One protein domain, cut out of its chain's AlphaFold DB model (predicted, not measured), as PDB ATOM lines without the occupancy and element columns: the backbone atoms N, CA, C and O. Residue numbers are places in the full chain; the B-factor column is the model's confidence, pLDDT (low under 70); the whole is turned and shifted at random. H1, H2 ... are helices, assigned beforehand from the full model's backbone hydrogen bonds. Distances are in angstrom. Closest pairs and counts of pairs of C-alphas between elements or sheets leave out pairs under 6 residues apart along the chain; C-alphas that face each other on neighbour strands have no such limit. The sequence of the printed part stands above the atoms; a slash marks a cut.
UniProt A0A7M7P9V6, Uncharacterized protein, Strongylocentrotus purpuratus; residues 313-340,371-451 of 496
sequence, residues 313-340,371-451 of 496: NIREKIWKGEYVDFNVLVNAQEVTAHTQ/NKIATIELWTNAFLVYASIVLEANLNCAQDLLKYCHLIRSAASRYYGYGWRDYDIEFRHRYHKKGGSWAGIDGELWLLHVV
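AT A GLANCE: This is residues 313 to 340 and 371 to 451 of the 496 residues of an uncharacterized protein of Strongylocentrotus purpuratus (UniProt A0A7M7P9V6). Helices H3 to H6 fold back and forth side by side; H1 and H2 pack crosswise on H3, and residues 334 to 340 stick out. The 109 printed residues include six named helices, no named strand: all helix. The whole is compact, radius of gyration of the C-alphas 13.8 A, spans 41 by 28 by 21 A.

IN THESE COORDINATES: Find H1, residues 313 to 319, from C-alpha 313 at (-3.723, -16.565, -23.204). Next come H2, 326 to 339; H3, 376 to 393; H4, 395 to 414, 29.8 A; H5, 419 to 434; and H6, 443 to 451, ending at (32.266, -20.822, -22.587).

HOW THE PARTS SIT: The hub H3 touches H1 with residues 386 to 393 alone, about perpendicular at 76 degrees. H2 touches H3 with residues 326 to 330 alone. Hairpins H3-H4, H4-H5 and H5-H6 run opposite ways at shallow tilts of 10, 27 and 22 degrees. Every O i to N i+4 pair in H1, H2 and H5 is within hydrogen-bond range.

THE WHOLE: Residues 341 to 370 are cut out, a 20.6 A gap; pLDDT is under 70 at residues 333 to 340 and 371 to 372.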
ATOM      1  N   ASN A 313      -4.133 -15.382 -22.444       84.00
ATOM      2  CA  ASN A 313      -3.723 -16.565 -23.204       84.00
ATOM      3  C   ASN A 313      -2.224 -16.866 -23.048       84.00
ATOM      4  O   ASN A 313      -1.850 -18.028 -22.958       84.00
ATOM      5  N   ILE A 314      -1.356 -15.854 -22.990       83.62
ATOM      6  CA  ILE A 314       0.087 -16.056 -22.801       83.62
ATOM      7  C   ILE A 314       0.382 -16.445 -21.350       83.62
ATOM      8  O   ILE A 314       1.200 -17.336 -21.122       83.62
ATOM      9  N   ARG A 315      -0.311 -15.839 -20.378       85.19
ATOM     10  CA  ARG A 315      -0.173 -16.191 -18.954       85.19
ATOM     11  C   ARG A 315      -0.509 -17.655 -18.702       85.19
ATOM     12  O   ARG A 315       0.291 -18.374 -18.113       85.19
ATOM     13  N   GLU A 316      -1.623 -18.131 -19.254       85.88
ATOM     14  CA  GLU A 316      -1.998 -19.540 -19.159       85.88
ATOM     15  C   GLU A 316      -0.955 -20.474 -19.768       85.88
ATOM     16  O   GLU A 316      -0.693 -21.538 -19.213       85.88
ATOM     17  N   LYS A 317      -0.348 -20.099 -20.900       86.50
ATOM     18  CA  LYS A 317       0.728 -20.895 -21.509       86.50
ATOM     19  C   LYS A 317       1.932 -21.006 -20.579       86.50
ATOM     20  O   LYS A 317       2.482 -22.094 -20.433       86.50
ATOM     21  N   ILE A 318       2.302 -19.908 -19.919       86.81
ATOM     22  CA  ILE A 318       3.388 -19.888 -18.933       86.81
ATOM     23  C   ILE A 318       3.040 -20.790 -17.744       86.81
ATOM     24  O   ILE A 318       3.854 -21.634 -17.369       86.81
ATOM     25  N   TRP A 319       1.824 -20.688 -17.200       86.56
ATOM     26  CA  TRP A 319       1.372 -21.517 -16.074       86.56
ATOM     27  C   TRP A 319       1.264 -23.003 -16.415       86.56
ATOM     28  O   TRP A 319       1.605 -23.849 -15.593       86.56
ATOM     29  N   LYS A 320       0.860 -23.336 -17.645       85.12
ATOM     30  CA  LYS A 320       0.841 -24.712 -18.172       85.12
ATOM     31  C   LYS A 320       2.248 -25.279 -18.398       85.12
ATOM     32  O   LYS A 320       2.380 -26.449 -18.747       85.12
ATOM     33  N   GLY A 321       3.293 -24.467 -18.226       80.50
ATOM     34  CA  GLY A 321       4.668 -24.871 -18.470       80.50
ATOM     35  C   GLY A 321       4.995 -24.994 -19.958       80.50
ATOM     36  O   GLY A 321       5.933 -25.708 -20.305       80.50
ATOM     37  N   GLU A 322       4.282 -24.293 -20.842       85.62
ATOM     38  CA  GLU A 322       4.649 -24.205 -22.255       85.62
ATOM     39  C   GLU A 322       5.750 -23.159 -22.466       85.62
ATOM     40  O   GLU A 322       5.794 -22.115 -21.813       85.62
ATOM     41  N   TYR A 323       6.639 -23.426 -23.423       86.50
ATOM     42  CA  TYR A 323       7.669 -22.471 -23.804       86.50
ATOM     43  C   TYR A 323       7.060 -21.209 -24.426       86.50
ATOM     44  O   TYR A 323       6.334 -21.267 -25.421       86.50
ATOM     45  N   VAL A 324       7.438 -20.056 -23.878       85.31
ATOM     46  CA  VAL A 324       7.106 -18.735 -24.416       85.31
ATOM     47  C   VAL A 324       8.391 -17.983 -24.749       85.31
ATOM     48  O   VAL A 324       9.299 -17.863 -23.924       85.31
ATOM     49  N   ASP A 325       8.478 -17.471 -25.976       85.25
ATOM     50  CA  ASP A 325       9.589 -16.616 -26.390       85.25
ATOM     51  C   ASP A 325       9.430 -15.219 -25.773       85.25
ATOM     52  O   ASP A 325       8.368 -14.600 -25.847       85.25
ATOM     53  N   PHE A 326      10.506 -14.703 -25.187       87.12
ATOM     54  CA  PHE A 326      10.525 -13.392 -24.547       87.12
ATOM     55  C   PHE A 326      10.300 -12.250 -25.538       87.12
ATOM     56  O   PHE A 326       9.802 -11.205 -25.131       87.12
ATOM     57  N   ASN A 327      10.557 -12.447 -26.836       83.31
ATOM     58  CA  ASN A 327      10.209 -11.441 -27.848       83.31
ATOM     59  C   ASN A 327       8.688 -11.171 -27.885       83.31
ATOM     60  O   ASN A 327       8.266 -10.052 -28.159       83.31
ATOM     61  N   VAL A 328       7.854 -12.169 -27.558       82.94
ATOM     62  CA  VAL A 328       6.392 -12.002 -27.472       82.94
ATOM     63  C   VAL A 328       6.010 -11.135 -26.269       82.94
ATOM     64  O   VAL A 328       5.123 -10.294 -26.379       82.94
ATOM     65  N   LEU A 329       6.704 -11.311 -25.140       81.94
ATOM     66  CA  LEU A 329       6.467 -10.543 -23.915       81.94
ATOM     67  C   LEU A 329       6.884  -9.078 -24.089       81.94
ATOM     68  O   LEU A 329       6.153  -8.182 -23.680       81.94
ATOM     69  N   VAL A 330       8.025  -8.841 -24.744       80.75
ATOM     70  CA  VAL A 330       8.509  -7.491 -25.073       80.75
ATOM     71  C   VAL A 330       7.511  -6.764 -25.971       80.75
ATOM     72  O   VAL A 330       7.102  -5.656 -25.646       80.75
ATOM     73  N   ASN A 331       7.053  -7.405 -27.049       76.56
ATOM     74  CA  ASN A 331       6.099  -6.784 -27.970       76.56
ATOM     75  C   ASN A 331       4.755  -6.470 -27.290       76.56
ATOM     76  O   ASN A 331       4.164  -5.433 -27.564       76.56
ATOM     77  N   ALA A 332       4.267  -7.342 -26.400       72.00
ATOM     78  CA  ALA A 332       3.040  -7.085 -25.642       72.00
ATOM     79  C   ALA A 332       3.184  -5.871 -24.704       72.00
ATOM     80  O   ALA A 332       2.256  -5.071 -24.567       72.00
ATOM     81  N   GLN A 333       4.368  -5.706 -24.109       69.81
ATOM     82  CA  GLN A 333       4.683  -4.560 -23.263       69.81
ATOM     83  C   GLN A 333       4.796  -3.262 -24.076       69.81
ATOM     84  O   GLN A 333       4.246  -2.243 -23.665       69.81
ATOM     85  N   GLU A 334       5.465  -3.300 -25.234       67.00
ATOM     86  CA  GLU A 334       5.605  -2.150 -26.139       67.00
ATOM     87  C   GLU A 334       4.238  -1.682 -26.653       67.00
ATOM     88  O   GLU A 334       3.918  -0.502 -26.542       67.00
ATOM     89  N   VAL A 335       3.384  -2.599 -27.127       59.31
ATOM     90  CA  VAL A 335       2.031  -2.259 -27.607       59.31
ATOM     91  C   VAL A 335       1.216  -1.543 -26.526       59.31
ATOM     92  O   VAL A 335       0.544  -0.561 -26.826       59.31
ATOM     93  N   THR A 336       1.325  -1.975 -25.268       56.50
ATOM     94  CA  THR A 336       0.578  -1.365 -24.157       56.50
ATOM     95  C   THR A 336       1.147   0.002 -23.755       56.50
ATOM     96  O   THR A 336       0.389   0.936 -23.484       56.50
ATOM     97  N   ALA A 337       2.477   0.156 -23.772       55.97
ATOM     98  CA  ALA A 337       3.135   1.434 -23.500       55.97
ATOM     99  C   ALA A 337       2.802   2.497 -24.565       55.97
ATOM    100  O   ALA A 337       2.567   3.654 -24.221       55.97
ATOM    101  N   HIS A 338       2.709   2.104 -25.841       49.50
ATOM    102  CA  HIS A 338       2.312   3.011 -26.922       49.50
ATOM    103  C   HIS A 338       0.819   3.379 -26.853       49.50
ATOM    104  O   HIS A 338       0.478   4.543 -27.040       49.50
ATOM    105  N   THR A 339      -0.077   2.466 -26.451       48.22
ATOM    106  CA  THR A 339      -1.505   2.810 -26.270       48.22
ATOM    107  C   THR A 339      -1.782   3.805 -25.139       48.22
ATOM    108  O   THR A 339      -2.850   4.410 -25.121       48.22
ATOM    109  N   GLN A 340      -0.847   4.007 -24.203       41.25
ATOM    110  CA  GLN A 340      -1.045   4.913 -23.067       41.25
ATOM    111  C   GLN A 340      -0.729   6.389 -23.391       41.25
ATOM    112  O   GLN A 340      -1.152   7.272 -22.647       41.25
ATOM    113  N   ASN A 371      12.328  -7.562 -33.223       53.34
ATOM    114  CA  ASN A 371      12.728  -7.581 -31.817       53.34
ATOM    115  C   ASN A 371      13.420  -8.893 -31.490       53.34
ATOM    116  O   ASN A 371      12.831  -9.818 -30.953       53.34
ATOM    117  N   LYS A 372      14.693  -8.996 -31.870       67.00
ATOM    118  CA  LYS A 372      15.596  -9.979 -31.274       67.00
ATOM    119  C   LYS A 372      16.124  -9.334 -30.002       67.00
ATOM    120  O   LYS A 372      16.881  -8.381 -30.134       67.00
ATOM    121  N   ILE A 373      15.804  -9.868 -28.822       78.19
ATOM    122  CA  ILE A 373      16.415  -9.421 -27.556       78.19
ATOM    123  C   ILE A 373      17.945  -9.368 -27.692       78.19
ATOM    124  O   ILE A 373      18.627 -10.392 -27.687       78.19
ATOM    125  N   ALA A 374      18.467  -8.163 -27.917       80.69
ATOM    126  CA  ALA A 374      19.867  -7.925 -28.249       80.69
ATOM    127  C   ALA A 374      20.641  -7.390 -27.044       80.69
ATOM    128  O   ALA A 374      21.857  -7.518 -26.995       80.69
ATOM    129  N   THR A 375      19.958  -6.817 -26.057       87.81
ATOM    130  CA  THR A 375      20.584  -6.295 -24.844       87.81
ATOM    131  C   THR A 375      20.179  -7.132 -23.639       87.81
ATOM    132  O   THR A 375      19.084  -7.698 -23.581       87.81
ATOM    133  N   ILE A 376      21.079  -7.211 -22.658       92.25
ATOM    134  CA  ILE A 376      20.792  -7.873 -21.382       92.25
ATOM    135  C   ILE A 376      19.692  -7.139 -20.604       92.25
ATOM    136  O   ILE A 376      18.954  -7.760 -19.850       92.25
ATOM    137  N   GLU A 377      19.552  -5.830 -20.806       91.06
ATOM    138  CA  GLU A 377      18.509  -4.998 -20.199       91.06
ATOM    139  C   GLU A 377      17.126  -5.388 -20.715       91.06
ATOM    140  O   GLU A 377      16.242  -5.690 -19.917       91.06
ATOM    141  N   LEU A 378      16.966  -5.497 -22.039       89.75
ATOM    142  CA  LEU A 378      15.705  -5.914 -22.646       89.75
ATOM    143  C   LEU A 378      15.339  -7.347 -22.240       89.75
ATOM    144  O   LEU A 378      14.183  -7.634 -21.938       89.75
ATOM    145  N   TRP A 379      16.343  -8.229 -22.161       93.38
ATOM    146  CA  TRP A 379      16.160  -9.573 -21.618       93.38
ATOM    147  C   TRP A 379      15.703  -9.539 -20.158       93.38
ATOM    148  O   TRP A 379      14.762 -10.237 -19.803       93.38
ATOM    149  N   THR A 380      16.344  -8.719 -19.319       93.81
ATOM    150  CA  THR A 380      16.031  -8.625 -17.886       93.81
ATOM    151  C   THR A 380      14.606  -8.120 -17.688       93.81
ATOM    152  O   THR A 380      13.863  -8.715 -16.919       93.81
ATOM    153  N   ASN A 381      14.188  -7.087 -18.422       91.06
ATOM    154  CA  ASN A 381      12.826  -6.561 -18.345       91.06
ATOM    155  C   ASN A 381      11.793  -7.628 -18.733       91.06
ATOM    156  O   ASN A 381      10.840  -7.865 -17.991       91.06
ATOM    157  N   ALA A 382      12.019  -8.335 -19.844       90.69
ATOM    158  CA  ALA A 382      11.148  -9.429 -20.270       90.69
ATOM    159  C   ALA A 382      11.121 -10.582 -19.254       90.69
ATOM    160  O   ALA A 382      10.059 -11.140 -18.970       90.69
ATOM    161  N   PHE A 383      12.278 -10.918 -18.679       92.88
ATOM    162  CA  PHE A 383      12.403 -11.958 -17.665       92.88
ATOM    163  C   PHE A 383      11.675 -11.587 -16.371       92.88
ATOM    164  O   PHE A 383      11.028 -12.446 -15.787       92.88
ATOM    165  N   LEU A 384      11.736 -10.331 -15.923       92.50
ATOM    166  CA  LEU A 384      11.021  -9.888 -14.722       92.50
ATOM    167  C   LEU A 384       9.504  -9.997 -14.907       92.50
ATOM    168  O   LEU A 384       8.815 -10.468 -14.004       92.50
ATOM    169  N   VAL A 385       8.995  -9.650 -16.091       91.06
ATOM    170  CA  VAL A 385       7.581  -9.856 -16.427       91.06
ATOM    171  C   VAL A 385       7.234 -11.347 -16.433       91.06
ATOM    172  O   VAL A 385       6.269 -11.761 -15.795       91.06
ATOM    173  N   TYR A 386       8.052 -12.181 -17.076       91.38
ATOM    174  CA  TYR A 386       7.873 -13.634 -17.037       91.38
ATOM    175  C   TYR A 386       7.862 -14.179 -15.598       91.38
ATOM    176  O   TYR A 386       6.955 -14.917 -15.224       91.38
ATOM    177  N   ALA A 387       8.831 -13.776 -14.773       91.38
ATOM    178  CA  ALA A 387       8.959 -14.202 -13.387       91.38
ATOM    179  C   ALA A 387       7.751 -13.766 -12.552       91.38
ATOM    180  O   ALA A 387       7.243 -14.573 -11.785       91.38
ATOM    181  N   SER A 388       7.242 -12.543 -12.737       91.12
ATOM    182  CA  SER A 388       6.035 -12.090 -12.034       91.12
ATOM    183  C   SER A 388       4.832 -12.999 -12.305       91.12
ATOM    184  O   SER A 388       4.174 -13.424 -11.362       91.12
ATOM    185  N   ILE A 389       4.633 -13.415 -13.560       89.62
ATOM    186  CA  ILE A 389       3.554 -14.333 -13.949       89.62
ATOM    187  C   ILE A 389       3.782 -15.732 -13.359       89.62
ATOM    188  O   ILE A 389       2.843 -16.358 -12.873       89.62
ATOM    189  N   VAL A 390       5.018 -16.241 -13.372       89.56
ATOM    190  CA  VAL A 390       5.335 -17.551 -12.774       89.56
ATOM    191  C   VAL A 390       5.089 -17.545 -11.262       89.56
ATOM    192  O   VAL A 390       4.564 -18.518 -10.720       89.56
ATOM    193  N   LEU A 391       5.424 -16.448 -10.584       90.12
ATOM    194  CA  LEU A 391       5.267 -16.311  -9.139       90.12
ATOM    195  C   LEU A 391       3.813 -16.210  -8.689       90.12
ATOM    196  O   LEU A 391       3.511 -16.654  -7.585       90.12
ATOM    197  N   GLU A 392       2.908 -15.721  -9.537       87.81
ATOM    198  CA  GLU A 392       1.467 -15.792  -9.261       87.81
ATOM    199  C   GLU A 392       0.978 -17.242  -9.110       87.81
ATOM    200  O   GLU A 392       0.087 -17.503  -8.305       87.81
ATOM    201  N   ALA A 393       1.577 -18.191  -9.839       85.50
ATOM    202  CA  ALA A 393       1.214 -19.606  -9.763       85.50
ATOM    203  C   ALA A 393       2.029 -20.390  -8.722       85.50
ATOM    204  O   ALA A 393       1.511 -21.323  -8.109       85.50
ATOM    205  N   ASN A 394       3.308 -20.055  -8.531       84.38
ATOM    206  CA  ASN A 394       4.181 -20.769  -7.602       84.38
ATOM    207  C   ASN A 394       5.195 -19.834  -6.930       84.38
ATOM    208  O   ASN A 394       6.284 -19.590  -7.450       84.38
ATOM    209  N   LEU A 395       4.875 -19.380  -5.719       87.81
ATOM    210  CA  LEU A 395       5.744 -18.498  -4.933       87.81
ATOM    211  C   LEU A 395       7.048 -19.175  -4.475       87.81
ATOM    212  O   LEU A 395       8.060 -18.500  -4.283       87.81
ATOM    213  N   ASN A 396       7.067 -20.507  -4.355       87.00
ATOM    214  CA  ASN A 396       8.219 -21.243  -3.826       87.00
ATOM    215  C   ASN A 396       9.427 -21.230  -4.778       87.00
ATOM    216  O   ASN A 396      10.542 -21.522  -4.355       87.00
ATOM    217  N   CYS A 397       9.239 -20.862  -6.050       88.94
ATOM    218  CA  CYS A 397      10.323 -20.791  -7.032       88.94
ATOM    219  C   CYS A 397      11.000 -19.409  -7.137       88.94
ATOM    220  O   CYS A 397      11.900 -19.235  -7.961       88.94
ATOM    221  N   ALA A 398      10.628 -18.435  -6.294       90.12
ATOM    222  CA  ALA A 398      11.170 -17.071  -6.334       90.12
ATOM    223  C   ALA A 398      12.691 -17.005  -6.219       90.12
ATOM    224  O   ALA A 398      13.348 -16.371  -7.044       90.12
ATOM    225  N   GLN A 399      13.262 -17.691  -5.231       92.06
ATOM    226  CA  GLN A 399      14.712 -17.707  -5.033       92.06
ATOM    227  C   GLN A 399      15.439 -18.334  -6.227       92.06
ATOM    228  O   GLN A 399      16.474 -17.828  -6.659       92.06
ATOM    229  N   ASP A 400      14.876 -19.393  -6.804       92.12
ATOM    230  CA  ASP A 400      15.474 -20.080  -7.945       92.12
ATOM    231  C   ASP A 400      15.419 -19.221  -9.220       92.12
ATOM    232  O   ASP A 400      16.406 -19.149  -9.956       92.12
ATOM    233  N   LEU A 401      14.318 -18.498  -9.451       93.00
ATOM    234  CA  LEU A 401      14.193 -17.536 -10.553       93.00
ATOM    235  C   LEU A 401      15.167 -16.360 -10.408       93.00
ATOM    236  O   LEU A 401      15.776 -15.935 -11.393       93.00
ATOM    237  N   LEU A 402      15.355 -15.843  -9.192       93.94
ATOM    238  CA  LEU A 402      16.314 -14.765  -8.931       93.94
ATOM    239  C   LEU A 402      17.759 -15.230  -9.139       93.94
ATOM    240  O   LEU A 402      18.545 -14.518  -9.771       93.94
ATOM    241  N   LYS A 403      18.098 -16.441  -8.683       93.62
ATOM    242  CA  LYS A 403      19.399 -17.070  -8.960       93.62
ATOM    243  C   LYS A 403      19.635 -17.212 -10.462       93.62
ATOM    244  O   LYS A 403      20.710 -16.852 -10.942       93.62
ATOM    245  N   TYR A 404      18.629 -17.663 -11.208       95.50
ATOM    246  CA  TYR A 404      18.706 -17.765 -12.663       95.50
ATOM    247  C   TYR A 404      18.922 -16.403 -13.339       95.50
ATOM    248  O   TYR A 404      19.815 -16.251 -14.174       95.50
ATOM    249  N   CYS A 405      18.170 -15.378 -12.929       94.88
ATOM    250  CA  CYS A 405      18.346 -14.010 -13.422       94.88
ATOM    251  C   CYS A 405      19.782 -13.515 -13.202       94.88
ATOM    252  O   CYS A 405      20.435 -13.011 -14.122       94.88
ATOM    253  N   HIS A 406      20.306 -13.714 -11.991       94.31
ATOM    254  CA  HIS A 406      21.677 -13.351 -11.652       94.31
ATOM    255  C   HIS A 406      22.711 -14.118 -12.492       94.31
ATOM    256  O   HIS A 406      23.686 -13.517 -12.953       94.31
ATOM    257  N   LEU A 407      22.495 -15.414 -12.734       94.25
ATOM    258  CA  LEU A 407      23.363 -16.259 -13.556       94.25
ATOM    259  C   LEU A 407      23.492 -15.715 -14.987       94.25
ATOM    260  O   LEU A 407      24.609 -15.520 -15.470       94.25
ATOM    261  N   ILE A 408      22.368 -15.429 -15.652       94.50
ATOM    262  CA  ILE A 408      22.367 -14.932 -17.037       94.50
ATOM    263  C   ILE A 408      22.991 -13.539 -17.126       94.50
ATOM    264  O   ILE A 408      23.826 -13.286 -17.999       94.50
ATOM    265  N   ARG A 409      22.662 -12.641 -16.188       95.06
ATOM    266  CA  ARG A 409      23.270 -11.301 -16.124       95.06
ATOM    267  C   ARG A 409      24.781 -11.372 -15.898       95.06
ATOM    268  O   ARG A 409      25.540 -10.658 -16.555       95.06
ATOM    269  N   SER A 410      25.228 -12.279 -15.032       92.06
ATOM    270  CA  SER A 410      26.651 -12.540 -14.805       92.06
ATOM    271  C   SER A 410      27.333 -13.100 -16.052       92.06
ATOM    272  O   SER A 410      28.438 -12.673 -16.384       92.06
ATOM    273  N   ALA A 411      26.679 -14.006 -16.785       90.06
ATOM    274  CA  ALA A 411      27.191 -14.526 -18.051       90.06
ATOM    275  C   ALA A 411      27.339 -13.415 -19.104       90.06
ATOM    276  O   ALA A 411      28.380 -13.312 -19.752       90.06
ATOM    277  N   ALA A 412      26.342 -12.538 -19.235       91.75
ATOM    278  CA  ALA A 412      26.382 -11.417 -20.172       91.75
ATOM    279  C   ALA A 412      27.506 -10.410 -19.861       91.75
ATOM    280  O   ALA A 412      28.134  -9.875 -20.779       91.75
ATOM    281  N   SER A 413      27.792 -10.183 -18.573       90.81
ATOM    282  CA  SER A 413      28.902  -9.331 -18.128       90.81
ATOM    283  C   SER A 413      30.266  -9.997 -18.341       90.81
ATOM    284  O   SER A 413      31.196  -9.362 -18.841       90.81
ATOM    285  N   ARG A 414      30.395 -11.289 -18.018       87.19
ATOM    286  CA  ARG A 414      31.681 -12.006 -18.028       87.19
ATOM    287  C   ARG A 414      32.102 -12.541 -19.383       87.19
ATOM    288  O   ARG A 414      33.281 -12.824 -19.543       87.19
ATOM    289  N   TYR A 415      31.202 -12.703 -20.346       84.69
ATOM    290  CA  TYR A 415      31.527 -13.278 -21.655       84.69
ATOM    291  C   TYR A 415      31.191 -12.299 -22.782       84.69
ATOM    292  O   TYR A 415      30.256 -11.497 -22.695       84.69
ATOM    293  N   TYR A 416      32.006 -12.315 -23.838       78.00
ATOM    294  CA  TYR A 416      31.715 -11.557 -25.054       78.00
ATOM    295  C   TYR A 416      30.669 -12.285 -25.910       78.00
ATOM    296  O   TYR A 416      30.611 -13.511 -25.936       78.00
ATOM    297  N   GLY A 417      29.869 -11.513 -26.649       83.19
ATOM    298  CA  GLY A 417      28.875 -12.039 -27.586       83.19
ATOM    299  C   GLY A 417      27.520 -12.375 -26.957       83.19
ATOM    300  O   GLY A 417      27.166 -11.891 -25.883       83.19
ATOM    301  N   TYR A 418      26.748 -13.192 -27.676       86.12
ATOM    302  CA  TYR A 418      25.360 -13.549 -27.353       86.12
ATOM    303  C   TYR A 418      25.211 -14.975 -26.803       86.12
ATOM    304  O   TYR A 418      24.107 -15.504 -26.753       86.12
ATOM    305  N   GLY A 419      26.303 -15.595 -26.348       86.19
ATOM    306  CA  GLY A 419      26.286 -16.961 -25.816       86.19
ATOM    307  C   GLY A 419      25.347 -17.154 -24.619       86.19
ATOM    308  O   GLY A 419      24.674 -18.174 -24.509       86.19
ATOM    309  N   TRP A 420      25.224 -16.137 -23.762       91.12
ATOM    310  CA  TRP A 420      24.259 -16.107 -22.655       91.12
ATOM    311  C   TRP A 420      22.801 -16.192 -23.135       91.12
ATOM    312  O   TRP A 420      21.965 -16.784 -22.459       91.12
ATOM    313  N   ARG A 421      22.499 -15.633 -24.313       90.19
ATOM    314  CA  ARG A 421      21.157 -15.635 -24.900       90.19
ATOM    315  C   ARG A 421      20.820 -17.000 -25.476       90.19
ATOM    316  O   ARG A 421      19.727 -17.503 -25.240       90.19
ATOM    317  N   ASP A 422      21.748 -17.596 -26.218       88.62
ATOM    318  CA  ASP A 422      21.549 -18.939 -26.768       88.62
ATOM    319  C   ASP A 422      21.417 -19.971 -25.637       88.62
ATOM    320  O   ASP A 422      20.570 -20.862 -25.707       88.62
ATOM    321  N   TYR A 423      22.191 -19.796 -24.558       92.31
ATOM    322  CA  TYR A 423      22.028 -20.561 -23.325       92.31
ATOM    323  C   TYR A 423      20.628 -20.387 -22.721       92.31
ATOM    324  O   TYR A 423      19.974 -21.387 -22.449       92.31
ATOM    325  N   ASP A 424      20.137 -19.157 -22.534       92.38
ATOM    326  CA  ASP A 424      18.788 -18.918 -21.990       92.38
ATOM    327  C   ASP A 424      17.697 -19.615 -22.815       92.38
ATOM    328  O   ASP A 424      16.864 -20.342 -22.270       92.38
ATOM    329  N   ILE A 425      17.730 -19.437 -24.138       91.00
ATOM    330  CA  ILE A 425      16.727 -19.999 -25.051       91.00
ATOM    331  C   ILE A 425      16.682 -21.523 -24.927       91.00
ATOM    332  O   ILE A 425      15.610 -22.105 -24.740       91.00
ATOM    333  N   GLU A 426      17.839 -22.172 -25.009       89.44
ATOM    334  CA  GLU A 426      17.926 -23.626 -24.939       89.44
ATOM    335  C   GLU A 426      17.646 -24.160 -23.528       89.44
ATOM    336  O   GLU A 426      17.025 -25.217 -23.390       89.44
ATOM    337  N   PHE A 427      18.037 -23.436 -22.477       92.31
ATOM    338  CA  PHE A 427      17.742 -23.805 -21.094       92.31
ATOM    339  C   PHE A 427      16.235 -23.808 -20.861       92.31
ATOM    340  O   PHE A 427      15.685 -24.818 -20.421       92.31
ATOM    341  N   ARG A 428      15.541 -22.730 -21.240       91.00
ATOM    342  CA  ARG A 428      14.081 -22.639 -21.108       91.00
ATOM    343  C   ARG A 428      13.378 -23.688 -21.966       91.00
ATOM    344  O   ARG A 428      12.437 -24.322 -21.493       91.00
ATOM    345  N   HIS A 429      13.858 -23.969 -23.181       88.62
ATOM    346  CA  HIS A 429      13.334 -25.085 -23.979       88.62
ATOM    347  C   HIS A 429      13.451 -26.437 -23.261       88.62
ATOM    348  O   HIS A 429      12.524 -27.246 -23.339       88.62
ATOM    349  N   ARG A 430      14.577 -26.716 -22.595       89.06
ATOM    350  CA  ARG A 430      14.754 -27.959 -21.823       89.06
ATOM    351  C   ARG A 430      13.873 -27.971 -20.583       89.06
ATOM    352  O   ARG A 430      13.217 -28.983 -20.351       89.06
ATOM    353  N   TYR A 431      13.822 -26.859 -19.853       87.69
ATOM    354  CA  TYR A 431      13.005 -26.692 -18.656       87.69
ATOM    355  C   TYR A 431      11.534 -27.002 -18.945       87.69
ATOM    356  O   TYR A 431      10.941 -27.850 -18.292       87.69
ATOM    357  N   HIS A 432      10.972 -26.419 -20.004       85.31
ATOM    358  CA  HIS A 432       9.578 -26.652 -20.389       85.31
ATOM    359  C   HIS A 432       9.304 -28.071 -20.924       85.31
ATOM    360  O   HIS A 432       8.169 -28.532 -20.898       85.31
ATOM    361  N   LYS A 433      10.325 -28.796 -21.406       84.06
ATOM    362  CA  LYS A 433      10.168 -30.177 -21.906       84.06
ATOM    363  C   LYS A 433      10.330 -31.245 -20.832       84.06
ATOM    364  O   LYS A 433       9.676 -32.278 -20.911       84.06
ATOM    365  N   LYS A 434      11.281 -31.056 -19.918       82.06
ATOM    366  CA  LYS A 434      11.705 -32.075 -18.945       82.06
ATOM    367  C   LYS A 434      11.385 -31.695 -17.500       82.06
ATOM    368  O   LYS A 434      11.488 -32.549 -16.628       82.06
ATOM    369  N   GLY A 435      11.024 -30.440 -17.246       79.25
ATOM    370  CA  GLY A 435      11.060 -29.865 -15.907       79.25
ATOM    371  C   GLY A 435      12.496 -29.663 -15.417       79.25
ATOM    372  O   GLY A 435      13.472 -30.007 -16.088       79.25
ATOM    373  N   GLY A 436      12.631 -29.075 -14.233       82.06
ATOM    374  CA  GLY A 436      13.917 -28.857 -13.580       82.06
ATOM    375  C   GLY A 436      13.825 -27.806 -12.478       82.06
ATOM    376  O   GLY A 436      12.748 -27.283 -12.196       82.06
ATOM    377  N   SER A 437      14.966 -27.478 -11.875       86.00
ATOM    378  CA  SER A 437      15.099 -26.305 -11.003       86.00
ATOM    379  C   SER A 437      15.716 -25.151 -11.790       86.00
ATOM    380  O   SER A 437      16.690 -25.345 -12.520       86.00
ATOM    381  N   TRP A 438      15.175 -23.944 -11.608       87.50
ATOM    382  CA  TRP A 438      15.751 -22.715 -12.165       87.50
ATOM    383  C   TRP A 438      17.119 -22.377 -11.553       87.50
ATOM    384  O   TRP A 438      17.920 -21.699 -12.188       87.50
ATOM    385  N   ALA A 439      17.428 -22.885 -10.354       86.69
ATOM    386  CA  ALA A 439      18.711 -22.652  -9.695       86.69
ATOM    387  C   ALA A 439      19.864 -23.500 -10.265       86.69
ATOM    388  O   ALA A 439      21.028 -23.216  -9.981       86.69
ATOM    389  N   GLY A 440      19.562 -24.546 -11.040       85.50
ATOM    390  CA  GLY A 440      20.565 -25.453 -11.591       85.50
ATOM    391  C   GLY A 440      21.219 -24.914 -12.864       85.50
ATOM    392  O   GLY A 440      20.537 -24.485 -13.792       85.50
ATOM    393  N   ILE A 441      22.549 -25.006 -12.951       88.56
ATOM    394  CA  ILE A 441      23.285 -24.726 -14.191       88.56
ATOM    395  C   ILE A 441      23.325 -25.998 -15.042       88.56
ATOM    396  O   ILE A 441      23.902 -27.005 -14.637       88.56
ATOM    397  N   ASP A 442      22.789 -25.939 -16.262       88.38
ATOM    398  CA  ASP A 442      23.031 -26.982 -17.267       88.38
ATOM    399  C   ASP A 442      24.480 -26.890 -17.777       88.38
ATOM    400  O   ASP A 442      24.811 -26.030 -18.597       88.38
ATOM    401  N   GLY A 443      25.360 -27.747 -17.247       87.38
ATOM    402  CA  GLY A 443      26.797 -27.709 -17.524       87.38
ATOM    403  C   GLY A 443      27.156 -27.937 -18.995       87.38
ATOM    404  O   GLY A 443      28.065 -27.286 -19.509       87.38
ATOM    405  N   GLU A 444      26.420 -28.798 -19.704       87.75
ATOM    406  CA  GLU A 444      26.653 -29.044 -21.132       87.75
ATOM    407  C   GLU A 444      26.299 -27.814 -21.961       87.75
ATOM    408  O   GLU A 444      27.076 -27.377 -22.816       87.75
ATOM    409  N   LEU A 445      25.132 -27.231 -21.686       89.19
ATOM    410  CA  LEU A 445      24.676 -26.034 -22.376       89.19
ATOM    411  C   LEU A 445      25.572 -24.833 -22.053       89.19
ATOM    412  O   LEU A 445      25.884 -24.034 -22.938       89.19
ATOM    413  N   TRP A 446      26.024 -24.729 -20.803       89.38
ATOM    414  CA  TRP A 446      26.920 -23.675 -20.340       89.38
ATOM    415  C   TRP A 446      28.267 -23.726 -21.062       89.38
ATOM    416  O   TRP A 446      28.739 -22.716 -21.592       89.38
ATOM    417  N   LEU A 447      28.867 -24.915 -21.150       87.81
ATOM    418  CA  LEU A 447      30.110 -25.114 -21.888       87.81
ATOM    419  C   LEU A 447      29.930 -24.840 -23.383       87.81
ATOM    420  O   LEU A 447      30.808 -24.239 -24.001       87.81
ATOM    421  N   LEU A 448      28.796 -25.239 -23.961       88.19
ATOM    422  CA  LEU A 448      28.533 -25.076 -25.388       88.19
ATOM    423  C   LEU A 448      28.337 -23.610 -25.791       88.19
ATOM    424  O   LEU A 448      28.940 -23.167 -26.770       88.19
ATOM    425  N   HIS A 449      27.511 -22.865 -25.054       85.56
ATOM    426  CA  HIS A 449      27.077 -21.529 -25.463       85.56
ATOM    427  C   HIS A 449      27.794 -20.400 -24.733       85.56
ATOM    428  O   HIS A 449      28.137 -19.407 -25.366       85.56
ATOM    429  N   VAL A 450      28.067 -20.528 -23.434       85.00
ATOM    430  CA  VAL A 450      28.677 -19.440 -22.653       85.00
ATOM    431  C   VAL A 450      30.198 -19.488 -22.764       85.00
ATOM    432  O   VAL A 450      30.816 -18.516 -23.188       85.00
ATOM    433  N   VAL A 451      30.806 -20.642 -22.475       82.94
ATOM    434  CA  VAL A 451      32.266 -20.822 -22.587       82.94
ATOM    435  C   VAL A 451      32.693 -21.004 -24.047       82.94
ATOM    436  O   VAL A 451      33.704 -20.456 -24.480       82.94
TER     437      VAL A 451